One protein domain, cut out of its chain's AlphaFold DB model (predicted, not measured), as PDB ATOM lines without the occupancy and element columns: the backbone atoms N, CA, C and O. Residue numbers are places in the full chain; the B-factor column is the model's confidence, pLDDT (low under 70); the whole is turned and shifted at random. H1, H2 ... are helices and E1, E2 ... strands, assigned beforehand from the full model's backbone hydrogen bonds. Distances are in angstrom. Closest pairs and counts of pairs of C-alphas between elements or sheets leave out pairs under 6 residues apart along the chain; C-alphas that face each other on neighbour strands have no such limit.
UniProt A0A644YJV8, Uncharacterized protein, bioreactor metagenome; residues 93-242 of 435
ATOM      1  N   CYS A  93     -10.940  27.907 -23.121       88.00
ATOM      2  CA  CYS A  93     -11.847  27.464 -22.075       88.00
ATOM      3  C   CYS A  93     -11.632  25.982 -21.746       88.00
ATOM      4  O   CYS A  93     -11.868  25.090 -22.564       88.00
ATOM      5  N   GLN A  94     -11.205  25.720 -20.510       92.44
ATOM      6  CA  GLN A  94     -10.964  24.369 -20.005       92.44
ATOM      7  C   GLN A  94     -12.269  23.613 -19.694       92.44
ATOM      8  O   GLN A  94     -12.215  22.409 -19.455       92.44
ATOM      9  N   VAL A  95     -13.427  24.279 -19.738       95.12
ATOM     10  CA  VAL A  95     -14.757  23.668 -19.618       95.12
ATOM     11  C   VAL A  95     -15.544  23.841 -20.921       95.12
ATOM     12  O   VAL A  95     -15.492  24.902 -21.548       95.12
ATOM     13  N   SER A  96     -16.296  22.812 -21.311       94.81
ATOM     14  CA  SER A  96     -17.303  22.873 -22.378       94.81
ATOM     15  C   SER A  96     -18.696  22.600 -21.811       94.81
ATOM     16  O   SER A  96     -18.892  21.602 -21.123       94.81
ATOM     17  N   LEU A  97     -19.669  23.455 -22.122       92.56
ATOM     18  CA  LEU A  97     -21.091  23.277 -21.815       92.56
ATOM     19  C   LEU A  97     -21.836  22.919 -23.106       92.56
ATOM     20  O   LEU A  97     -21.845  23.721 -24.040       92.56
ATOM     21  N   LEU A  98     -22.456  21.736 -23.163       92.12
ATOM     22  CA  LEU A  98     -23.259  21.329 -24.319       92.12
ATOM     23  C   LEU A  98     -24.675  21.905 -24.226       92.12
ATOM     24  O   LEU A  98     -25.455  21.506 -23.363       92.12
ATOM     25  N   LEU A  99     -25.028  22.772 -25.173       87.88
ATOM     26  CA  LEU A  99     -26.415  23.123 -25.462       87.88
ATOM     27  C   LEU A  99     -26.940  22.142 -26.513       87.88
ATOM     28  O   LEU A  99     -26.627  22.261 -27.696       87.88
ATOM     29  N   SER A 100     -27.697  21.135 -26.071       87.62
ATOM     30  CA  SER A 100     -28.246  20.116 -26.968       87.62
ATOM     31  C   SER A 100     -29.552  20.580 -27.613       87.62
ATOM     32  O   SER A 100     -30.600  20.659 -26.966       87.62
ATOM     33  N   SER A 101     -29.493  20.796 -28.922       86.12
ATOM     34  CA  SER A 101     -30.640  21.040 -29.794       86.12
ATOM     35  C   SER A 101     -31.648  19.888 -29.723       86.12
ATOM     36  O   SER A 101     -32.853  20.120 -29.659       86.12
ATOM     37  N   ALA A 102     -31.172  18.637 -29.668       88.56
ATOM     38  CA  ALA A 102     -32.033  17.463 -29.536       88.56
ATOM     39  C   ALA A 102     -32.798  17.464 -28.201       88.56
ATOM     40  O   ALA A 102     -34.004  17.220 -28.179       88.56
ATOM     41  N   SER A 103     -32.137  17.809 -27.093       86.44
ATOM     42  CA  SER A 103     -32.801  17.946 -25.791       86.44
ATOM     43  C   SER A 103     -33.774  19.125 -25.739       86.44
ATOM     44  O   SER A 103     -34.830  19.001 -25.124       86.44
ATOM     45  N   GLN A 104     -33.485  20.241 -26.416       78.94
ATOM     46  CA  GLN A 104     -34.419  21.370 -26.489       78.94
ATOM     47  C   GLN A 104     -35.663  21.058 -27.339       78.94
ATOM     48  O   GLN A 104     -36.758  21.483 -26.975       78.94
ATOM     49  N   ILE A 105     -35.526  20.282 -28.422       81.62
ATOM     50  CA  ILE A 105     -36.640  19.905 -29.311       81.62
ATOM     51  C   ILE A 105     -37.492  18.767 -28.726       81.62
ATOM     52  O   ILE A 105     -38.717  18.861 -28.737       81.62
ATOM     53  N   PHE A 106     -36.868  17.698 -28.221       84.06
ATOM     54  CA  PHE A 106     -37.570  16.475 -27.796       84.06
ATOM     55  C   PHE A 106     -37.744  16.346 -26.276       84.06
ATOM     56  O   PHE A 106     -38.588  15.582 -25.815       84.06
ATOM     57  N   GLY A 107     -36.958  17.082 -25.486       76.44
ATOM     58  CA  GLY A 107     -36.959  17.010 -24.022       76.44
ATOM     59  C   GLY A 107     -37.604  18.187 -23.293       76.44
ATOM     60  O   GLY A 107     -37.937  18.056 -22.115       76.44
ATOM     61  N   SER A 108     -37.792  19.337 -23.951       66.31
ATOM     62  CA  SER A 108     -38.353  20.516 -23.286       66.31
ATOM     63  C   SER A 108     -39.854  20.374 -23.039       66.31
ATOM     64  O   SER A 108     -40.665  20.438 -23.961       66.31
ATOM     65  N   GLN A 109     -40.237  20.283 -21.764       55.94
ATOM     66  CA  GLN A 109     -41.625  20.479 -21.329       55.94
ATOM     67  C   GLN A 109     -41.999  21.976 -21.229       55.94
ATOM     68  O   GLN A 109     -43.172  22.321 -21.092       55.94
ATOM     69  N   ASN A 110     -41.017  22.881 -21.332       51.28
ATOM     70  CA  ASN A 110     -41.205  24.325 -21.209       51.28
ATOM     71  C   ASN A 110     -41.488  24.969 -22.574       51.28
ATOM     72  O   ASN A 110     -40.583  25.409 -23.288       51.28
ATOM     73  N   TRP A 111     -42.772  25.081 -22.918       40.38
ATOM     74  CA  TRP A 111     -43.223  25.824 -24.096       40.38
ATOM     75  C   TRP A 111     -43.049  27.339 -23.865       40.38
ATOM     76  O   TRP A 111     -43.782  27.949 -23.082       40.38
ATOM     77  N   GLY A 112     -42.049  27.955 -24.509       44.72
ATOM     78  CA  GLY A 112     -41.725  29.374 -24.285       44.72
ATOM     79  C   GLY A 112     -40.801  30.038 -25.312       44.72
ATOM     80  O   GLY A 112     -41.030  31.199 -25.643       44.72
ATOM     81  N   GLY A 113     -39.800  29.324 -25.840       46.22
ATOM     82  CA  GLY A 113     -38.845  29.837 -26.835       46.22
ATOM     83  C   GLY A 113     -37.397  29.908 -26.331       46.22
ATOM     84  O   GLY A 113     -37.079  29.421 -25.247       46.22
ATOM     85  N   PHE A 114     -36.510  30.505 -27.130       39.12
ATOM     86  CA  PHE A 114     -35.086  30.633 -26.802       39.12
ATOM     87  C   PHE A 114     -34.866  31.542 -25.579       39.12
ATOM     88  O   PHE A 114     -35.308  32.691 -25.572       39.12
ATOM     89  N   GLY A 115     -34.149  31.038 -24.566       46.91
ATOM     90  CA  GLY A 115     -33.671  31.821 -23.416       46.91
ATOM     91  C   GLY A 115     -34.207  31.426 -22.031       46.91
ATOM     92  O   GLY A 115     -33.724  31.969 -21.040       46.91
ATOM     93  N   TYR A 116     -35.158  30.488 -21.936       51.50
ATOM     94  CA  TYR A 116     -35.864  30.143 -20.683       51.50
ATOM     95  C   TYR A 116     -35.417  28.829 -20.028       51.50
ATOM     96  O   TYR A 116     -36.210  28.175 -19.348       51.50
ATOM     97  N   THR A 117     -34.183  28.401 -20.279       52.16
ATOM     98  CA  THR A 117     -33.683  27.086 -19.870       52.16
ATOM     99  C   THR A 117     -32.499  27.216 -18.908       52.16
ATOM    100  O   THR A 117     -31.737  28.186 -18.961       52.16
ATOM    101  N   SER A 118     -32.373  26.255 -17.986       54.91
ATOM    102  CA  SER A 118     -31.396  26.251 -16.884       54.91
ATOM    103  C   SER A 118     -29.939  26.291 -17.344       54.91
ATOM    104  O   SER A 118     -29.063  26.685 -16.578       54.91
ATOM    105  N   GLU A 119     -29.679  25.943 -18.606       56.94
ATOM    106  CA  GLU A 119     -28.391  26.126 -19.273       56.94
ATOM    107  C   GLU A 119     -27.831  27.552 -19.122       56.94
ATOM    108  O   GLU A 119     -26.628  27.711 -18.922       56.94
ATOM    109  N   ASN A 120     -28.687  28.583 -19.173       62.44
ATOM    110  CA  ASN A 120     -28.266  29.979 -19.014       62.44
ATOM    111  C   ASN A 120     -27.775  30.262 -17.587       62.44
ATOM    112  O   ASN A 120     -26.678  30.792 -17.408       62.44
ATOM    113  N   SER A 121     -28.545  29.850 -16.579       71.44
ATOM    114  CA  SER A 121     -28.179  30.031 -15.171       71.44
ATOM    115  C   SER A 121     -26.988  29.149 -14.769       71.44
ATOM    116  O   SER A 121     -26.212  29.524 -13.894       71.44
ATOM    117  N   LEU A 122     -26.766  28.001 -15.429       80.62
ATOM    118  CA  LEU A 122     -25.522  27.246 -15.255       80.62
ATOM    119  C   LEU A 122     -24.323  27.931 -15.919       80.62
ATOM    120  O   LEU A 122     -23.224  27.877 -15.374       80.62
ATOM    121  N   LEU A 123     -24.499  28.583 -17.070       84.38
ATOM    122  CA  LEU A 123     -23.418  29.334 -17.703       84.38
ATOM    123  C   LEU A 123     -22.961  30.505 -16.813       84.38
ATOM    124  O   LEU A 123     -21.755  30.707 -16.671       84.38
ATOM    125  N   ASP A 124     -23.899  31.190 -16.147       84.25
ATOM    126  CA  ASP A 124     -23.615  32.148 -15.067       84.25
ATOM    127  C   ASP A 124     -22.855  31.486 -13.902       84.25
ATOM    128  O   ASP A 124     -21.727  31.882 -13.607       84.25
ATOM    129  N   LEU A 125     -23.406  30.424 -13.300       88.25
ATOM    130  CA  LEU A 125     -22.763  29.677 -12.205       88.25
ATOM    131  C   LEU A 125     -21.322  29.251 -12.522       88.25
ATOM    132  O   LEU A 125     -20.448  29.367 -11.666       88.25
ATOM    133  N   LEU A 126     -21.055  28.765 -13.738       91.88
ATOM    134  CA  LEU A 126     -19.714  28.361 -14.168       91.88
ATOM    135  C   LEU A 126     -18.767  29.565 -14.290       91.88
ATOM    136  O   LEU A 126     -17.588  29.451 -13.956       91.88
ATOM    137  N   TRP A 127     -19.259  30.731 -14.724       90.38
ATOM    138  CA  TRP A 127     -18.451  31.953 -14.779       90.38
ATOM    139  C   TRP A 127     -18.189  32.526 -13.377       90.38
ATOM    140  O   TRP A 127     -17.046  32.894 -13.105       90.38
ATOM    141  N   LYS A 128     -19.184  32.518 -12.475       92.44
ATOM    142  CA  LYS A 128     -19.021  32.864 -11.047       92.44
ATOM    143  C   LYS A 128     -18.073  31.915 -10.311       92.44
ATOM    144  O   LYS A 128     -17.319  32.336  -9.446       92.44
ATOM    145  N   ALA A 129     -18.065  30.636 -10.681       94.69
ATOM    146  CA  ALA A 129     -17.139  29.635 -10.151       94.69
ATOM    147  C   ALA A 129     -15.694  29.766 -10.693       94.69
ATOM    148  O   ALA A 129     -14.852  28.920 -10.390       94.69
ATOM    149  N   HIS A 130     -15.413  30.780 -11.521       94.75
ATOM    150  CA  HIS A 130     -14.154  30.975 -12.252       94.75
ATOM    151  C   HIS A 130     -13.734  29.752 -13.079       94.75
ATOM    152  O   HIS A 130     -12.563  29.375 -13.130       94.75
ATOM    153  N   LEU A 131     -14.704  29.140 -13.767       94.06
ATOM    154  CA  LEU A 131     -14.501  28.022 -14.684       94.06
ATOM    155  C   LEU A 131     -14.689  28.517 -16.136       94.06
ATOM    156  O   LEU A 131     -15.825  28.603 -16.616       94.06
ATOM    157  N   PRO A 132     -13.606  28.869 -16.868       90.31
ATOM    158  CA  PRO A 132     -13.700  29.355 -18.243       90.31
ATOM    159  C   PRO A 132     -14.400  28.332 -19.136       90.31
ATOM    160  O   PRO A 132     -13.872  27.245 -19.388       90.31
ATOM    161  N   THR A 133     -15.605  28.692 -19.579       90.88
ATOM    162  CA  THR A 133     -16.562  27.787 -20.222       90.88
ATOM    163  C   THR A 133     -16.873  28.239 -21.642       90.88
ATOM    164  O   THR A 133     -17.408  29.331 -21.847       90.88
ATOM    165  N   ASN A 134     -16.596  27.363 -22.609       88.69
ATOM    166  CA  ASN A 134     -17.106  27.465 -23.970       88.69
ATOM    167  C   ASN A 134     -18.496  26.825 -24.044       88.69
ATOM    168  O   ASN A 134     -18.718  25.736 -23.522       88.69
ATOM    169  N   VAL A 135     -19.412  27.480 -24.750       87.88
ATOM    170  CA  VAL A 135     -20.663  26.866 -25.207       87.88
ATOM    171  C   VAL A 135     -20.376  26.075 -26.483       87.88
ATOM    172  O   VAL A 135     -19.759  26.612 -27.406       87.88
ATOM    173  N   ILE A 136     -20.822  24.820 -26.528       91.50
ATOM    174  CA  ILE A 136     -20.730  23.929 -27.691       91.50
ATOM    175  C   ILE A 136     -22.107  23.338 -28.028       91.50
ATOM    176  O   ILE A 136     -22.995  23.292 -27.178       91.50
ATOM    177  N   PHE A 137     -22.268  22.867 -29.263       91.88
ATOM    178  CA  PHE A 137     -23.498  22.259 -29.793       91.88
ATOM    179  C   PHE A 137     -23.199  20.868 -30.375       91.88
ATOM    180  O   PHE A 137     -22.030  20.511 -30.549       91.88
ATOM    181  N   GLU A 138     -24.227  20.096 -30.749       93.88
ATOM    182  CA  GLU A 138     -24.030  18.807 -31.437       93.88
ATOM    183  C   GLU A 138     -23.138  18.937 -32.684       93.88
ATOM    184  O   GLU A 138     -22.239  18.125 -32.900       93.88
ATOM    185  N   ASP A 139     -23.314  20.004 -33.464       93.94
ATOM    186  CA  ASP A 139     -22.522  20.238 -34.674       93.94
ATOM    187  C   ASP A 139     -21.086  20.690 -34.374       93.94
ATOM    188  O   ASP A 139     -20.194  20.478 -35.192       93.94
ATOM    189  N   THR A 140     -20.813  21.232 -33.180       93.62
ATOM    190  CA  THR A 140     -19.432  21.426 -32.707       93.62
ATOM    191  C   THR A 140     -18.757  20.078 -32.467       93.62
ATOM    192  O   THR A 140     -17.619  19.891 -32.880       93.62
ATOM    193  N   ILE A 141     -19.476  19.127 -31.859       94.94
ATOM    194  CA  ILE A 141     -18.969  17.780 -31.561       94.94
ATOM    195  C   ILE A 141     -18.711  16.970 -32.844       94.94
ATOM    196  O   ILE A 141     -17.788  16.160 -32.877       94.94
ATOM    197  N   ARG A 142     -19.496  17.208 -33.903       94.50
ATOM    198  CA  ARG A 142     -19.339  16.571 -35.224       94.50
ATOM    199  C   ARG A 142     -18.231  17.161 -36.088       94.50
ATOM    200  O   ARG A 142     -17.656  16.441 -36.897       94.50
ATOM    201  N   LYS A 143     -18.006  18.473 -35.997       93.50
ATOM    202  CA  LYS A 143     -17.163  19.204 -36.950       93.50
ATOM    203  C   LYS A 143     -15.677  18.909 -36.765       93.50
ATOM    204  O   LYS A 143     -14.981  18.688 -37.753       93.50
ATOM    205  N   ASP A 144     -15.196  18.963 -35.529       86.81
ATOM    206  CA  ASP A 144     -13.799  18.722 -35.181       86.81
ATOM    207  C   ASP A 144     -13.645  18.386 -33.689       86.81
ATOM    208  O   ASP A 144     -14.480  18.741 -32.859       86.81
ATOM    209  N   ASP A 145     -12.554  17.710 -33.329       86.56
ATOM    210  CA  ASP A 145     -12.302  17.252 -31.958       86.56
ATOM    211  C   ASP A 145     -11.766  18.351 -31.013       86.56
ATOM    212  O   ASP A 145     -11.300  18.045 -29.914       86.56
ATOM    213  N   SER A 146     -11.816  19.643 -31.377       86.31
ATOM    214  CA  SER A 146     -11.253  20.710 -30.528       86.31
ATOM    215  C   SER A 146     -11.930  20.826 -29.157       86.31
ATOM    216  O   SER A 146     -11.272  21.203 -28.186       86.31
ATOM    217  N   TRP A 147     -13.202  20.428 -29.044       89.44
ATOM    218  CA  TRP A 147     -13.930  20.349 -27.774       89.44
ATOM    219  C   TRP A 147     -13.343  19.301 -26.810       89.44
ATOM    220  O   TRP A 147     -13.423  19.484 -25.594       89.44
ATOM    221  N   GLN A 148     -12.681  18.249 -27.316       89.94
ATOM    222  CA  GLN A 148     -12.032  17.230 -26.478       89.94
ATOM    223  C   GLN A 148     -10.819  17.780 -25.703       89.94
ATOM    224  O   GLN A 148     -10.342  17.134 -24.772       89.94
ATOM    225  N   LYS A 149     -10.335  18.991 -26.033       88.88
ATOM    226  CA  LYS A 149      -9.322  19.709 -25.239       88.88
ATOM    227  C   LYS A 149      -9.842  20.188 -23.878       88.88
ATOM    228  O   LYS A 149      -9.034  20.483 -22.996       88.88
ATOM    229  N   SER A 150     -11.160  20.330 -23.697       92.62
ATOM    230  CA  SER A 150     -11.723  20.720 -22.403       92.62
ATOM    231  C   SER A 150     -11.476  19.619 -21.368       92.62
ATOM    232  O   SER A 150     -11.675  18.435 -21.628       92.62
ATOM    233  N   ARG A 151     -11.065  20.011 -20.161       95.19
ATOM    234  CA  ARG A 151     -10.830  19.116 -19.017       95.19
ATOM    235  C   ARG A 151     -12.129  18.666 -18.342       95.19
ATOM    236  O   ARG A 151     -12.107  17.689 -17.598       95.19
ATOM    237  N   LEU A 152     -13.227  19.384 -18.585       96.75
ATOM    238  CA  LEU A 152     -14.569  19.079 -18.095       96.75
ATOM    239  C   LEU A 152     -15.612  19.342 -19.195       96.75
ATOM    240  O   LEU A 152     -15.674  20.445 -19.738       96.75
ATOM    241  N   LEU A 153     -16.455  18.352 -19.475       96.75
ATOM    242  CA  LEU A 153     -17.681  18.484 -20.261       96.75
ATOM    243  C   LEU A 153     -18.894  18.545 -19.322       96.75
ATOM    244  O   LEU A 153     -19.022  17.718 -18.420       96.75
ATOM    245  N   VAL A 154     -19.800  19.492 -19.550       95.19
ATOM    246  CA  VAL A 154     -20.989  19.730 -18.724       95.19
ATOM    247  C   VAL A 154     -22.258  19.497 -19.545       95.19
ATOM    248  O   VAL A 154     -22.436  20.086 -20.612       95.19
ATOM    249  N   LEU A 155     -23.134  18.630 -19.032       92.00
ATOM    250  CA  LEU A 155     -24.370  18.151 -19.657       92.00
ATOM    251  C   LEU A 155     -25.573  18.430 -18.733       92.00
ATOM    252  O   LEU A 155     -26.118  17.518 -18.102       92.00
ATOM    253  N   VAL A 156     -25.973  19.699 -18.621       80.88
ATOM    254  CA  VAL A 156     -27.185  20.099 -17.879       80.88
ATOM    255  C   VAL A 156     -28.419  19.997 -18.766       80.88
ATOM    256  O   VAL A 156     -28.329  20.243 -19.965       80.88
ATOM    257  N   THR A 157     -29.551  19.583 -18.187       75.62
ATOM    258  CA  THR A 157     -30.858  19.457 -18.873       75.62
ATOM    259  C   THR A 157     -30.873  18.574 -20.136       75.62
ATOM    260  O   THR A 157     -31.909  18.430 -20.789       75.62
ATOM    261  N   VAL A 158     -29.759  17.903 -20.444       84.56
ATOM    262  CA  VAL A 158     -29.641  16.947 -21.542       84.56
ATOM    263  C   VAL A 158     -30.475  15.710 -21.208       84.56
ATOM    264  O   VAL A 158     -30.233  15.017 -20.222       84.56
ATOM    265  N   THR A 159     -31.463  15.436 -22.051       86.19
ATOM    266  CA  THR A 159     -32.415  14.315 -21.940       86.19
ATOM    267  C   THR A 159     -32.419  13.442 -23.191       86.19
ATOM    268  O   THR A 159     -32.676  12.247 -23.097       86.19
ATOM    269  N   HIS A 160     -32.054  14.021 -24.337       89.81
ATOM    270  CA  HIS A 160     -31.974  13.371 -25.638       89.81
ATOM    271  C   HIS A 160     -30.674  13.788 -26.329       89.81
ATOM    272  O   HIS A 160     -30.365  14.978 -26.402       89.81
ATOM    273  N   LEU A 161     -29.931  12.823 -26.868       94.25
ATOM    274  CA  LEU A 161     -28.759  13.062 -27.711       94.25
ATOM    275  C   LEU A 161     -28.848  12.186 -28.964       94.25
ATOM    276  O   LEU A 161     -29.313  11.053 -28.861       94.25
ATOM    277  N   PRO A 162     -28.365  12.665 -30.121       95.62
ATOM    278  CA  PRO A 162     -28.076  11.810 -31.266       95.62
ATOM    279  C   PRO A 162     -27.018  10.748 -30.924       95.62
ATOM    280  O   PRO A 162     -26.063  11.039 -30.196       95.62
ATOM    281  N   ASP A 163     -27.153   9.540 -31.477       96.62
ATOM    282  CA  ASP A 163     -26.265   8.406 -31.179       96.62
ATOM    283  C   ASP A 163     -24.787   8.700 -31.484       96.62
ATOM    284  O   ASP A 163     -23.901   8.271 -30.745       96.62
ATOM    285  N   ASP A 164     -24.504   9.466 -32.543       96.50
ATOM    286  CA  ASP A 164     -23.145   9.838 -32.947       96.50
ATOM    287  C   ASP A 164     -22.474  10.778 -31.929       96.50
ATOM    288  O   ASP A 164     -21.316  10.572 -31.548       96.50
ATOM    289  N   VAL A 165     -23.236  11.750 -31.421       97.00
ATOM    290  CA  VAL A 165     -22.824  12.686 -30.366       97.00
ATOM    291  C   VAL A 165     -22.641  11.953 -29.039       97.00
ATOM    292  O   VAL A 165     -21.616  12.122 -28.375       97.00
ATOM    293  N   PHE A 166     -23.584  11.087 -28.658       97.38
ATOM    294  CA  PHE A 166     -23.463  10.294 -27.436       97.38
ATOM    295  C   PHE A 166     -22.263   9.334 -27.500       97.38
ATOM    296  O   PHE A 166     -21.478   9.261 -26.553       97.38
ATOM    297  N   ALA A 167     -22.032   8.678 -28.641       97.00
ATOM    298  CA  ALA A 167     -20.852   7.848 -28.862       97.00
ATOM    299  C   ALA A 167     -19.540   8.651 -28.795       97.00
ATOM    300  O   ALA A 167     -18.534   8.120 -28.320       97.00
ATOM    301  N   ALA A 168     -19.521   9.914 -29.234       97.12
ATOM    302  CA  ALA A 168     -18.361  10.797 -29.090       97.12
ATOM    303  C   ALA A 168     -18.077  11.145 -27.619       97.12
ATOM    304  O   ALA A 168     -16.939  11.022 -27.164       97.12
ATOM    305  N   ILE A 169     -19.116  11.465 -26.846       97.12
ATOM    306  CA  ILE A 169     -19.019  11.723 -25.401       97.12
ATOM    307  C   ILE A 169     -18.542  10.471 -24.642       97.12
ATOM    308  O   ILE A 169     -17.681  10.570 -23.767       97.12
ATOM    309  N   LEU A 170     -19.016   9.278 -25.020       97.50
ATOM    310  CA  LEU A 170     -18.529   8.010 -24.464       97.50
ATOM    311  C   LEU A 170     -17.046   7.746 -24.779       97.50
ATOM    312  O   LEU A 170     -16.357   7.164 -23.940       97.50
ATOM    313  N   ARG A 171     -16.533   8.159 -25.950       96.06
ATOM    314  CA  ARG A 171     -15.089   8.078 -26.261       96.06
ATOM    315  C   ARG A 171     -14.284   9.040 -25.387       96.06
ATOM    316  O   ARG A 171     -13.330   8.603 -24.754       96.06
ATOM    317  N   TYR A 172     -14.706  10.301 -25.291       96.88
ATOM    318  CA  TYR A 172     -14.066  11.312 -24.439       96.88
ATOM    319  C   TYR A 172     -13.965  10.858 -22.972       96.88
ATOM    320  O   TYR A 172     -12.879  10.884 -22.393       96.88
ATOM    321  N   ALA A 173     -15.058  10.338 -22.400       96.81
ATOM    322  CA  ALA A 173     -15.075   9.831 -21.027       96.81
ATOM    323  C   ALA A 173     -14.139   8.623 -20.820       96.81
ATOM    324  O   ALA A 173     -13.380   8.571 -19.852       96.81
ATOM    325  N   ARG A 174     -14.126   7.665 -21.762       96.06
ATOM    326  CA  ARG A 174     -13.212   6.503 -21.727       96.06
ATOM    327  C   ARG A 174     -11.738   6.890 -21.875       96.06
ATOM    328  O   ARG A 174     -10.884   6.194 -21.338       96.06
ATOM    329  N   ASN A 175     -11.451   8.007 -22.541       94.31
ATOM    330  CA  ASN A 175     -10.109   8.573 -22.684       94.31
ATOM    331  C   ASN A 175      -9.672   9.420 -21.464       94.31
ATOM    332  O   ASN A 175      -8.642  10.087 -21.523       94.31
ATOM    333  N   GLY A 176     -10.434   9.408 -20.362       93.62
ATOM    334  CA  GLY A 176     -10.114  10.126 -19.122       93.62
ATOM    335  C   GLY A 176     -10.664  11.554 -19.034       93.62
ATOM    336  O   GLY A 176     -10.392  12.247 -18.053       93.62
ATOM    337  N   GLY A 177     -11.450  12.001 -20.018       95.06
ATOM    338  CA  GLY A 177     -12.159  13.278 -19.961       95.06
ATOM    339  C   GLY A 177     -13.259  13.269 -18.895       95.06
ATOM    340  O   GLY A 177     -14.044  12.323 -18.813       95.06
ATOM    341  N   LYS A 178     -13.346  14.315 -18.062       97.00
ATOM    342  CA  LYS A 178     -14.385  14.388 -17.024       97.00
ATOM    343  C   LYS A 178     -15.719  14.848 -17.595       97.00
ATOM    344  O   LYS A 178     -15.778  15.842 -18.311       97.00
ATOM    345  N   VAL A 179     -16.801  14.190 -17.187       97.38
ATOM    346  CA  VAL A 179     -18.172  14.589 -17.535       97.38
ATOM    347  C   VAL A 179     -18.960  14.892 -16.262       97.38
ATOM    348  O   VAL A 179     -18.930  14.108 -15.319       97.38
ATOM    349  N   LEU A 180     -19.673  16.015 -16.245       95.81
ATOM    350  CA  LEU A 180     -20.602  16.435 -15.196       95.81
ATOM    351  C   LEU A 180     -22.003  16.519 -15.806       95.81
ATOM    352  O   LEU A 180     -22.229  17.342 -16.690       95.81
ATOM    353  N   ALA A 181     -22.934  15.663 -15.385       93.44
ATOM    354  CA  ALA A 181     -24.195  15.465 -16.104       93.44
ATOM    355  C   ALA A 181     -25.423  15.388 -15.193       93.44
ATOM    356  O   ALA A 181     -25.361  14.862 -14.084       93.44
ATOM    357  N   CYS A 182     -26.574  15.839 -15.691       86.81
ATOM    358  CA  CYS A 182     -27.867  15.501 -15.095       86.81
ATOM    359  C   CYS A 182     -28.224  14.017 -15.324       86.81
ATOM    360  O   CYS A 182     -27.636  13.313 -16.154       86.81
ATOM    361  N   ALA A 183     -29.238  13.528 -14.606       83.12
ATOM    362  CA  ALA A 183     -29.917  12.292 -14.988       83.12
ATOM    363  C   ALA A 183     -30.684  12.497 -16.320       83.12
ATOM    364  O   ALA A 183     -31.229  13.581 -16.524       83.12
ATOM    365  N   PRO A 184     -30.761  11.489 -17.213       87.25
ATOM    366  CA  PRO A 184     -30.263  10.121 -17.042       87.25
ATOM    367  C   PRO A 184     -28.760   9.950 -17.318       87.25
ATOM    368  O   PRO A 184     -28.170   8.998 -16.811       87.25
ATOM    369  N   PHE A 185     -28.126  10.848 -18.080       91.31
ATOM    370  CA  PHE A 185     -26.783  10.637 -18.641       91.31
ATOM    371  C   PHE A 185     -25.668  10.427 -17.609       91.31
ATOM    372  O   PHE A 185     -24.756   9.647 -17.877       91.31
ATOM    373  N   ALA A 186     -25.791  10.991 -16.403       92.50
ATOM    374  CA  ALA A 186     -24.911  10.694 -15.264       92.50
ATOM    375  C   ALA A 186     -24.769   9.191 -14.941       92.50
ATOM    376  O   ALA A 186     -23.763   8.776 -14.378       92.50
ATOM    377  N   LYS A 187     -25.770   8.368 -15.288       93.44
ATOM    378  CA  LYS A 187     -25.765   6.908 -15.086       93.44
ATOM    379  C   LYS A 187     -25.348   6.117 -16.332       93.44
ATOM    380  O   LYS A 187     -25.117   4.917 -16.229       93.44
ATOM    381  N   LEU A 188     -25.302   6.761 -17.500       95.12
ATOM    382  CA  LEU A 188     -25.051   6.123 -18.801       95.12
ATOM    383  C   LEU A 188     -23.619   6.348 -19.306       95.12
ATOM    384  O   LEU A 188     -23.130   5.584 -20.136       95.12
ATOM    385  N   ILE A 189     -22.945   7.393 -18.818       97.00
ATOM    386  CA  ILE A 189     -21.586   7.763 -19.215       97.00
ATOM    387  C   ILE A 189     -20.594   7.239 -18.157       97.00
ATOM    388  O   ILE A 189     -20.699   7.628 -16.992       97.00
ATOM    389  N   PRO A 190     -19.621   6.377 -18.518       94.38
ATOM    390  CA  PRO A 190     -18.627   5.863 -17.577       94.38
ATOM    391  C   PRO A 190     -17.849   6.989 -16.889       94.38
ATOM    392  O   PRO A 190     -17.311   7.864 -17.559       94.38
ATOM    393  N   GLY A 191     -17.778   6.958 -15.557       94.50
ATOM    394  CA  GLY A 191     -17.042   7.955 -14.773       94.50
ATOM    395  C   GLY A 191     -17.667   9.358 -14.735       94.50
ATOM    396  O   GLY A 191     -17.025  10.271 -14.221       94.50
ATOM    397  N   ALA A 192     -18.888   9.547 -15.250       96.50
ATOM    398  CA  ALA A 192     -19.578  10.826 -15.131       96.50
ATOM    399  C   ALA A 192     -19.976  11.124 -13.678       96.50
ATOM    400  O   ALA A 192     -20.489  10.272 -12.952       96.50
ATOM    401  N   GLU A 193     -19.761  12.367 -13.267       95.50
ATOM    402  CA  GLU A 193     -20.170  12.884 -11.969       95.50
ATOM    403  C   GLU A 193     -21.605  13.444 -12.074       95.50
ATOM    404  O   GLU A 193     -21.912  14.155 -13.038       95.50
ATOM    405  N   PRO A 194     -22.506  13.164 -11.113       92.81
ATOM    406  CA  PRO A 194     -23.849  13.734 -11.125       92.81
ATOM    407  C   PRO A 194     -23.813  15.245 -10.851       92.81
ATOM    408  O   PRO A 194     -23.142  15.716  -9.930       92.81
ATOM    409  N   LEU A 195     -24.567  15.998 -11.650       88.56
ATOM    410  CA  LEU A 195     -24.816  17.425 -11.474       88.56
ATOM    411  C   LEU A 195     -25.971  17.625 -10.488       88.56
ATOM    412  O   LEU A 195     -27.130  17.749 -10.881       88.56
ATOM    413  N   ASP A 196     -25.630  17.632  -9.202       82.94
ATOM    414  CA  ASP A 196     -26.560  17.879  -8.099       82.94
ATOM    415  C   ASP A 196     -26.692  19.392  -7.833       82.94
ATOM    416  O   ASP A 196     -26.098  19.954  -6.912       82.94
ATOM    417  N   ILE A 197     -27.408  20.078  -8.730       80.50
ATOM    418  CA  ILE A 197     -27.800  21.487  -8.592       80.50
ATOM    419  C   ILE A 197     -29.300  21.574  -8.855       80.50
ATOM    420  O   ILE A 197     -29.767  21.228  -9.942       80.50
ATOM    421  N   ASN A 198     -30.055  22.057  -7.868       73.94
ATOM    422  CA  ASN A 198     -31.482  22.293  -8.030       73.94
ATOM    423  C   ASN A 198     -31.728  23.705  -8.587       73.94
ATOM    424  O   ASN A 198     -31.563  24.693  -7.877       73.94
ATOM    425  N   PHE A 199     -32.180  23.788  -9.838       72.38
ATOM    426  CA  PHE A 199     -32.504  25.043 -10.524       72.38
ATOM    427  C   PHE A 199     -33.901  25.612 -10.194       72.38
ATOM    428  O   PHE A 199     -34.338  26.547 -10.862       72.38
ATOM    429  N   ASP A 200     -34.589  25.135  -9.147       67.69
ATOM    430  CA  ASP A 200     -35.833  25.744  -8.636       67.69
ATOM    431  C   ASP A 200     -35.687  27.259  -8.367       67.69
ATOM    432  O   ASP A 200     -36.636  28.028  -8.535       67.69
ATOM    433  N   PHE A 201     -34.480  27.722  -8.010       64.75
ATOM    434  CA  PHE A 201     -34.174  29.147  -7.830       64.75
ATOM    435  C   PHE A 201     -34.172  29.966  -9.135       64.75
ATOM    436  O   PHE A 201     -34.163  31.191  -9.067       64.75
ATOM    437  N   ALA A 202     -34.167  29.329 -10.310       60.97
ATOM    438  CA  ALA A 202     -34.199  29.974 -11.627       60.97
ATOM    439  C   ALA A 202     -35.605  29.955 -12.270       60.97
ATOM    440  O   ALA A 202     -35.797  30.423 -13.393       60.97
ATOM    441  N   VAL A 203     -36.616  29.411 -11.578       55.50
ATOM    442  CA  VAL A 203     -37.955  29.194 -12.146       55.50
ATOM    443  C   VAL A 203     -38.743  30.498 -12.295       55.50
ATOM    444  O   VAL A 203     -38.951  31.257 -11.347       55.50
ATOM    445  N   LYS A 204     -39.281  30.710 -13.503       53.75
ATOM    446  CA  LYS A 204     -40.161  31.825 -13.884       53.75
ATOM    447  C   LYS A 204     -41.389  31.950 -12.967       53.75
ATOM    448  O   LYS A 204     -42.419  31.320 -13.202       53.75
ATOM    449  N   SER A 205     -41.341  32.863 -11.999       52.66
ATOM    450  CA  SER A 205     -42.542  33.341 -11.298       52.66
ATOM    451  C   SER A 205     -43.223  34.486 -12.055       52.66
ATOM    452  O   SER A 205     -42.604  35.493 -12.398       52.66
ATOM    453  N   ALA A 206     -44.529  34.358 -12.295       54.62
ATOM    454  CA  ALA A 206     -45.337  35.440 -12.853       54.62
ATOM    455  C   ALA A 206     -45.589  36.537 -11.804       54.62
ATOM    456  O   ALA A 206     -45.669  36.252 -10.611       54.62
ATOM    457  N   TYR A 207     -45.810  37.786 -12.234       56.78
ATOM    458  CA  TYR A 207     -46.068  38.913 -11.323       56.78
ATOM    459  C   TYR A 207     -47.256  38.646 -10.383       56.78
ATOM    460  O   TYR A 207     -47.196  38.951  -9.195       56.78
ATOM    461  N   HIS A 208     -48.311  38.008 -10.897       57.62
ATOM    462  CA  HIS A 208     -49.468  37.604 -10.100       57.62
ATOM    463  C   HIS A 208     -49.126  36.532  -9.050       57.62
ATOM    464  O   HIS A 208     -49.671  36.584  -7.953       57.62
ATOM    465  N   SER A 209     -48.191  35.621  -9.342       60.75
ATOM    466  CA  SER A 209     -47.661  34.661  -8.366       60.75
ATOM    467  C   SER A 209     -46.834  35.373  -7.295       60.75
ATOM    468  O   SER A 209     -47.055  35.147  -6.112       60.75
ATOM    469  N   ILE A 210     -45.923  36.272  -7.684       62.00
ATOM    470  CA  ILE A 210     -45.075  37.042  -6.756       62.00
ATOM    471  C   ILE A 210     -45.944  37.882  -5.811       62.00
ATOM    472  O   ILE A 210     -45.826  37.772  -4.593       62.00
ATOM    473  N   ARG A 211     -46.904  38.640  -6.357       61.47
ATOM    474  CA  ARG A 211     -47.881  39.413  -5.574       61.47
ATOM    475  C   ARG A 211     -48.799  38.531  -4.711       61.47
ATOM    476  O   ARG A 211     -49.323  39.008  -3.711       61.47
ATOM    477  N   GLY A 212     -48.995  37.271  -5.098       63.47
ATOM    478  CA  GLY A 212     -49.731  36.254  -4.344       63.47
ATOM    479  C   GLY A 212     -48.901  35.491  -3.304       63.47
ATOM    480  O   GLY A 212     -49.432  34.556  -2.714       63.47
ATOM    481  N   GLY A 213     -47.632  35.854  -3.076       61.25
ATOM    482  CA  GLY A 213     -46.762  35.188  -2.099       61.25
ATOM    483  C   GLY A 213     -45.952  34.007  -2.645       61.25
ATOM    484  O   GLY A 213     -45.678  33.069  -1.901       61.25
ATOM    485  N   SER A 214     -45.571  34.027  -3.930       65.38
ATOM    486  CA  SER A 214     -44.640  33.038  -4.504       65.38
ATOM    487  C   SER A 214     -43.354  32.924  -3.669       65.38
ATOM    488  O   SER A 214     -42.820  33.956  -3.256       65.38
ATOM    489  N   PRO A 215     -42.792  31.714  -3.481       60.84
ATOM    490  CA  PRO A 215     -41.500  31.530  -2.819       60.84
ATOM    491  C   PRO A 215     -40.303  32.060  -3.628       60.84
ATOM    492  O   PRO A 215     -39.184  32.045  -3.114       60.84
ATOM    493  N   TYR A 216     -40.502  32.509  -4.877       67.00
ATOM    494  CA  TYR A 216     -39.446  33.170  -5.642       67.00
ATOM    495  C   TYR A 216     -39.143  34.561  -5.077       67.00
ATOM    496  O   TYR A 216     -40.005  35.441  -5.058       67.00
ATOM    497  N   VAL A 217     -37.881  34.765  -4.707       75.44
ATOM    498  CA  VAL A 217     -37.325  36.030  -4.229       75.44
ATOM    499  C   VAL A 217     -35.894  36.137  -4.764       75.44
ATOM    500  O   VAL A 217     -35.111  35.203  -4.590       75.44
ATOM    501  N   ALA A 218     -35.537  37.253  -5.401       79.00
ATOM    502  CA  ALA A 218     -34.238  37.414  -6.064       79.00
ATOM    503  C   ALA A 218     -33.043  37.359  -5.100       79.00
ATOM    504  O   ALA A 218     -31.976  36.888  -5.480       79.00
ATOM    505  N   GLU A 219     -33.234  37.783  -3.847       85.00
ATOM    506  CA  GLU A 219     -32.237  37.654  -2.777       85.00
ATOM    507  C   GLU A 219     -31.880  36.174  -2.551       85.00
ATOM    508  O   GLU A 219     -30.728  35.781  -2.717       85.00
ATOM    509  N   LYS A 220     -32.892  35.326  -2.322       82.75
ATOM    510  CA  LYS A 220     -32.720  33.874  -2.160       82.75
ATOM    511  C   LYS A 220     -32.165  33.207  -3.423       82.75
ATOM    512  O   LYS A 220     -31.384  32.264  -3.333       82.75
ATOM    513  N   ALA A 221     -32.549  33.684  -4.608       80.25
ATOM    514  CA  ALA A 221     -31.996  33.175  -5.860       80.25
ATOM    515  C   ALA A 221     -30.497  33.495  -6.005       80.25
ATOM    516  O   ALA A 221     -29.735  32.638  -6.449       80.25
ATOM    517  N   GLN A 222     -30.050  34.681  -5.576       85.38
ATOM    518  CA  GLN A 222     -28.626  35.017  -5.498       85.38
ATOM    519  C   GLN A 222     -27.911  34.151  -4.453       85.38
ATOM    520  O   GLN A 222     -26.890  33.563  -4.784       85.38
ATOM    521  N   GLU A 223     -28.458  33.993  -3.243       89.19
ATOM    522  CA  GLU A 223     -27.892  33.124  -2.193       89.19
ATOM    523  C   GLU A 223     -27.652  31.690  -2.701       89.19
ATOM    524  O   GLU A 223     -26.543  31.165  -2.583       89.19
ATOM    525  N   CYS A 224     -28.655  31.080  -3.348       86.44
ATOM    526  CA  CYS A 224     -28.512  29.764  -3.975       86.44
ATOM    527  C   CYS A 224     -27.450  29.758  -5.088       86.44
ATOM    528  O   CYS A 224     -26.658  28.816  -5.163       86.44
ATOM    529  N   ARG A 225     -27.388  30.800  -5.934       86.06
ATOM    530  CA  ARG A 225     -26.372  30.889  -6.994       86.06
ATOM    531  C   ARG A 225     -24.953  30.978  -6.442       86.06
ATOM    532  O   ARG A 225     -24.092  30.227  -6.891       86.06
ATOM    533  N   LEU A 226     -24.699  31.855  -5.473       91.44
ATOM    534  CA  LEU A 226     -23.361  32.023  -4.900       91.44
ATOM    535  C   LEU A 226     -22.904  30.736  -4.196       91.44
ATOM    536  O   LEU A 226     -21.796  30.272  -4.450       91.44
ATOM    537  N   HIS A 227     -23.791  30.082  -3.437       92.81
ATOM    538  CA  HIS A 227     -23.508  28.785  -2.816       92.81
ATOM    539  C   HIS A 227     -23.124  27.698  -3.840       92.81
ATOM    540  O   HIS A 227     -22.124  26.997  -3.671       92.81
ATOM    541  N   HIS A 228     -23.878  27.569  -4.938       91.69
ATOM    542  CA  HIS A 228     -23.552  26.604  -5.991       91.69
ATOM    543  C   HIS A 228     -22.273  26.977  -6.765       91.69
ATOM    544  O   HIS A 228     -21.511  26.081  -7.133       91.69
ATOM    545  N   ALA A 229     -21.984  28.266  -6.967       93.50
ATOM    546  CA  ALA A 229     -20.740  28.727  -7.584       93.50
ATOM    547  C   ALA A 229     -19.510  28.418  -6.707       93.50
ATOM    548  O   ALA A 229     -18.509  27.904  -7.212       93.50
ATOM    549  N   GLU A 230     -19.591  28.639  -5.392       94.88
ATOM    550  CA  GLU A 230     -18.538  28.271  -4.435       94.88
ATOM    551  C   GLU A 230     -18.301  26.758  -4.388       94.88
ATOM    552  O   GLU A 230     -17.148  26.314  -4.365       94.88
ATOM    553  N   ALA A 231     -19.370  25.955  -4.426       94.00
ATOM    554  CA  ALA A 231     -19.278  24.500  -4.487       94.00
ATOM    555  C   ALA A 231     -18.591  24.024  -5.782       94.00
ATOM    556  O   ALA A 231     -17.678  23.196  -5.728       94.00
ATOM    557  N   LEU A 232     -18.965  24.587  -6.939       94.25
ATOM    558  CA  LEU A 232     -18.337  24.295  -8.234       94.25
ATOM    559  C   LEU A 232     -16.857  24.716  -8.267       94.25
ATOM    560  O   LEU A 232     -16.012  23.899  -8.647       94.25
ATOM    561  N   ARG A 233     -16.518  25.937  -7.815       94.00
ATOM    562  CA  ARG A 233     -15.125  26.422  -7.715       94.00
ATOM    563  C   ARG A 233     -14.315  25.490  -6.819       94.00
ATOM    564  O   ARG A 233     -13.289  24.960  -7.239       94.00
ATOM    565  N   SER A 234     -14.812  25.203  -5.616       93.75
ATOM    566  CA  SER A 234     -14.140  24.336  -4.640       93.75
ATOM    567  C   SER A 234     -13.884  22.925  -5.169       93.75
ATOM    568  O   SER A 234     -12.807  22.377  -4.932       93.75
ATOM    569  N   LYS A 235     -14.843  22.357  -5.911       94.75
ATOM    570  CA  LYS A 235     -14.764  21.007  -6.483       94.75
ATOM    571  C   LYS A 235     -13.802  20.909  -7.672       94.75
ATOM    572  O   LYS A 235     -13.141  19.881  -7.822       94.75
ATOM    573  N   TYR A 236     -13.705  21.948  -8.506       94.75
ATOM    574  CA  TYR A 236     -12.952  21.896  -9.767       94.75
ATOM    575  C   TYR A 236     -11.653  22.721  -9.805       94.75
ATOM    576  O   TYR A 236     -10.896  22.556 -10.758       94.75
ATOM    577  N   ARG A 237     -11.305  23.506  -8.771       90.75
ATOM    578  CA  ARG A 237     -10.072  24.340  -8.704       90.75
ATOM    579  C   ARG A 237      -8.728  23.616  -8.902       90.75
ATOM    580  O   ARG A 237      -7.707  24.263  -9.102       90.75
ATOM    581  N   THR A 238      -8.688  22.288  -8.773       91.50
ATOM    582  CA  THR A 238      -7.486  21.464  -9.021       91.50
ATOM    583  C   THR A 238      -7.452  20.868 -10.429       91.50
ATOM    584  O   THR A 238      -6.390  20.487 -10.911       91.50
ATOM    585  N   LEU A 239      -8.607  20.797 -11.097       93.69
ATOM    586  CA  LEU A 239      -8.763  20.364 -12.484       93.69
ATOM    587  C   LEU A 239      -8.648  21.553 -13.442       93.69
ATOM    588  O   LEU A 239      -8.043  21.442 -14.506       93.69
ATOM    589  N   ILE A 240      -9.246  22.680 -13.066       93.69
ATOM    590  CA  ILE A 240      -9.359  23.901 -13.854       93.69
ATOM    591  C   ILE A 240      -8.451  24.959 -13.231       93.69
ATOM    592  O   ILE A 240      -8.506  25.212 -12.032       93.69
ATOM    593  N   THR A 241      -7.597  25.562 -14.051       89.75
ATOM    594  CA  THR A 241      -6.644  26.599 -13.641       89.75
ATOM    595  C   THR A 241      -6.779  27.759 -14.626       89.75
ATOM    596  O   THR A 241      -6.211  27.685 -15.721       89.75
ATOM    597  N   PRO A 242      -7.602  28.776 -14.311       93.62
ATOM    598  CA  PRO A 242      -7.765  29.948 -15.161       93.62
ATOM    599  C   PRO A 242      -6.557  30.886 -15.036       93.62
ATOM    600  O   PRO A 242      -5.877  30.903 -14.010       93.62
TER     601      PRO A 242
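AT A GLANCE: This is residues 93 to 242 of the 435 residues of an uncharacterized protein of bioreactor metagenome (UniProt A0A644YJV8). A small twisted sheet of four parallel strands has helix H2 over one face, and the long helix H8 crosses H2 steeply; H4 and H5 graze the sheet, and H3 packs on H5. From this body an arm reaches out through H6, and residues 207 to 213, with H7, stick out at its end. The 150 printed residues hold eight named helices and four named strands, in the order E1 H1 H2 E2 H3 H4 E3 H5 E4 H6 H7 H8; the sheet runs E2 E1 E3 E4, and the class is mixed, helices and strands. The whole is compact, with a radius of gyration of the C-alphas of 16.0 A and spans of 51 by 35 by 24 A.

HOW THE PARTS SIT: E1, residues 95 to 98, is an inner strand. H1, residues 101 to 106, is not on the sheet. H2, residues 118 to 128, is on it, making two layers, at a height over the sheet of 9.7 A; it lies over E1 and runs along the strands, at 6 degrees to E1 on the local plane. E2, residues 133 to 136, is an edge strand parallel to E1, with N 134 and O 95 within hydrogen-bond range at 2.9 A. H3, residues 138 to 143, is not on the sheet, and H4, residues 145 to 149, only grazes it. E3, residues 152 to 155, is parallel to E1, with N 154 and O 96 at 2.8 A. H5, residues 163 to 174, only grazes the sheet with residues 169 to 173, and its residues 165 to 168 touch H3, about perpendicular at 77 degrees, the closest C-alphas being those of Glu 138 and Val 165, 6.3 A apart. E4, residues 178 to 181, is the other edge strand, parallel to E3, with N 153 and O 178 at 2.8 A. E1, H1 H2, E2 and E3, H5, E4 are strand-helix-strand units, parallel neighbour strands joined through helices; E2, H3 H4, E3 is a split one, with E1 between its strands; the three crossovers are right-handed. H8, residues 218 to 236, touches H2 with residues 225 to 232 at a steep tilt of 65 degrees, the same way; the closest C-alphas, of Leu 125 and Ala 229, are 5.1 A apart. H6, residues 199 to 202, touches H8, and H7, residues 207 to 211, is apart from both. Every O i to N i+4 pair is within range in H1, H2, H3, H5, H7 and H8; H4 has 0 of 1, but 2 of 2 O i to N i+3 pairs, and H6 is too short for an i+4 pair.

IN THESE COORDINATES: E1 begins at C-alpha 95 (-14.757, 23.668, -19.618). H2 is 15.2 A long, H5 16.2 A and H8 26.6 A, ending at C-alpha 236 (-12.952, 21.896, -9.767).

THE WHOLE: The C-alphas farthest apart, of Asn 175 and Gly 212, are 51.7 A apart. The printed part has no cut; the links H1 to H2 and E4 to H6 are long. The mean pLDDT of the printed part is 83.6, with residues 108 to 120 and 200 to 216 under 70.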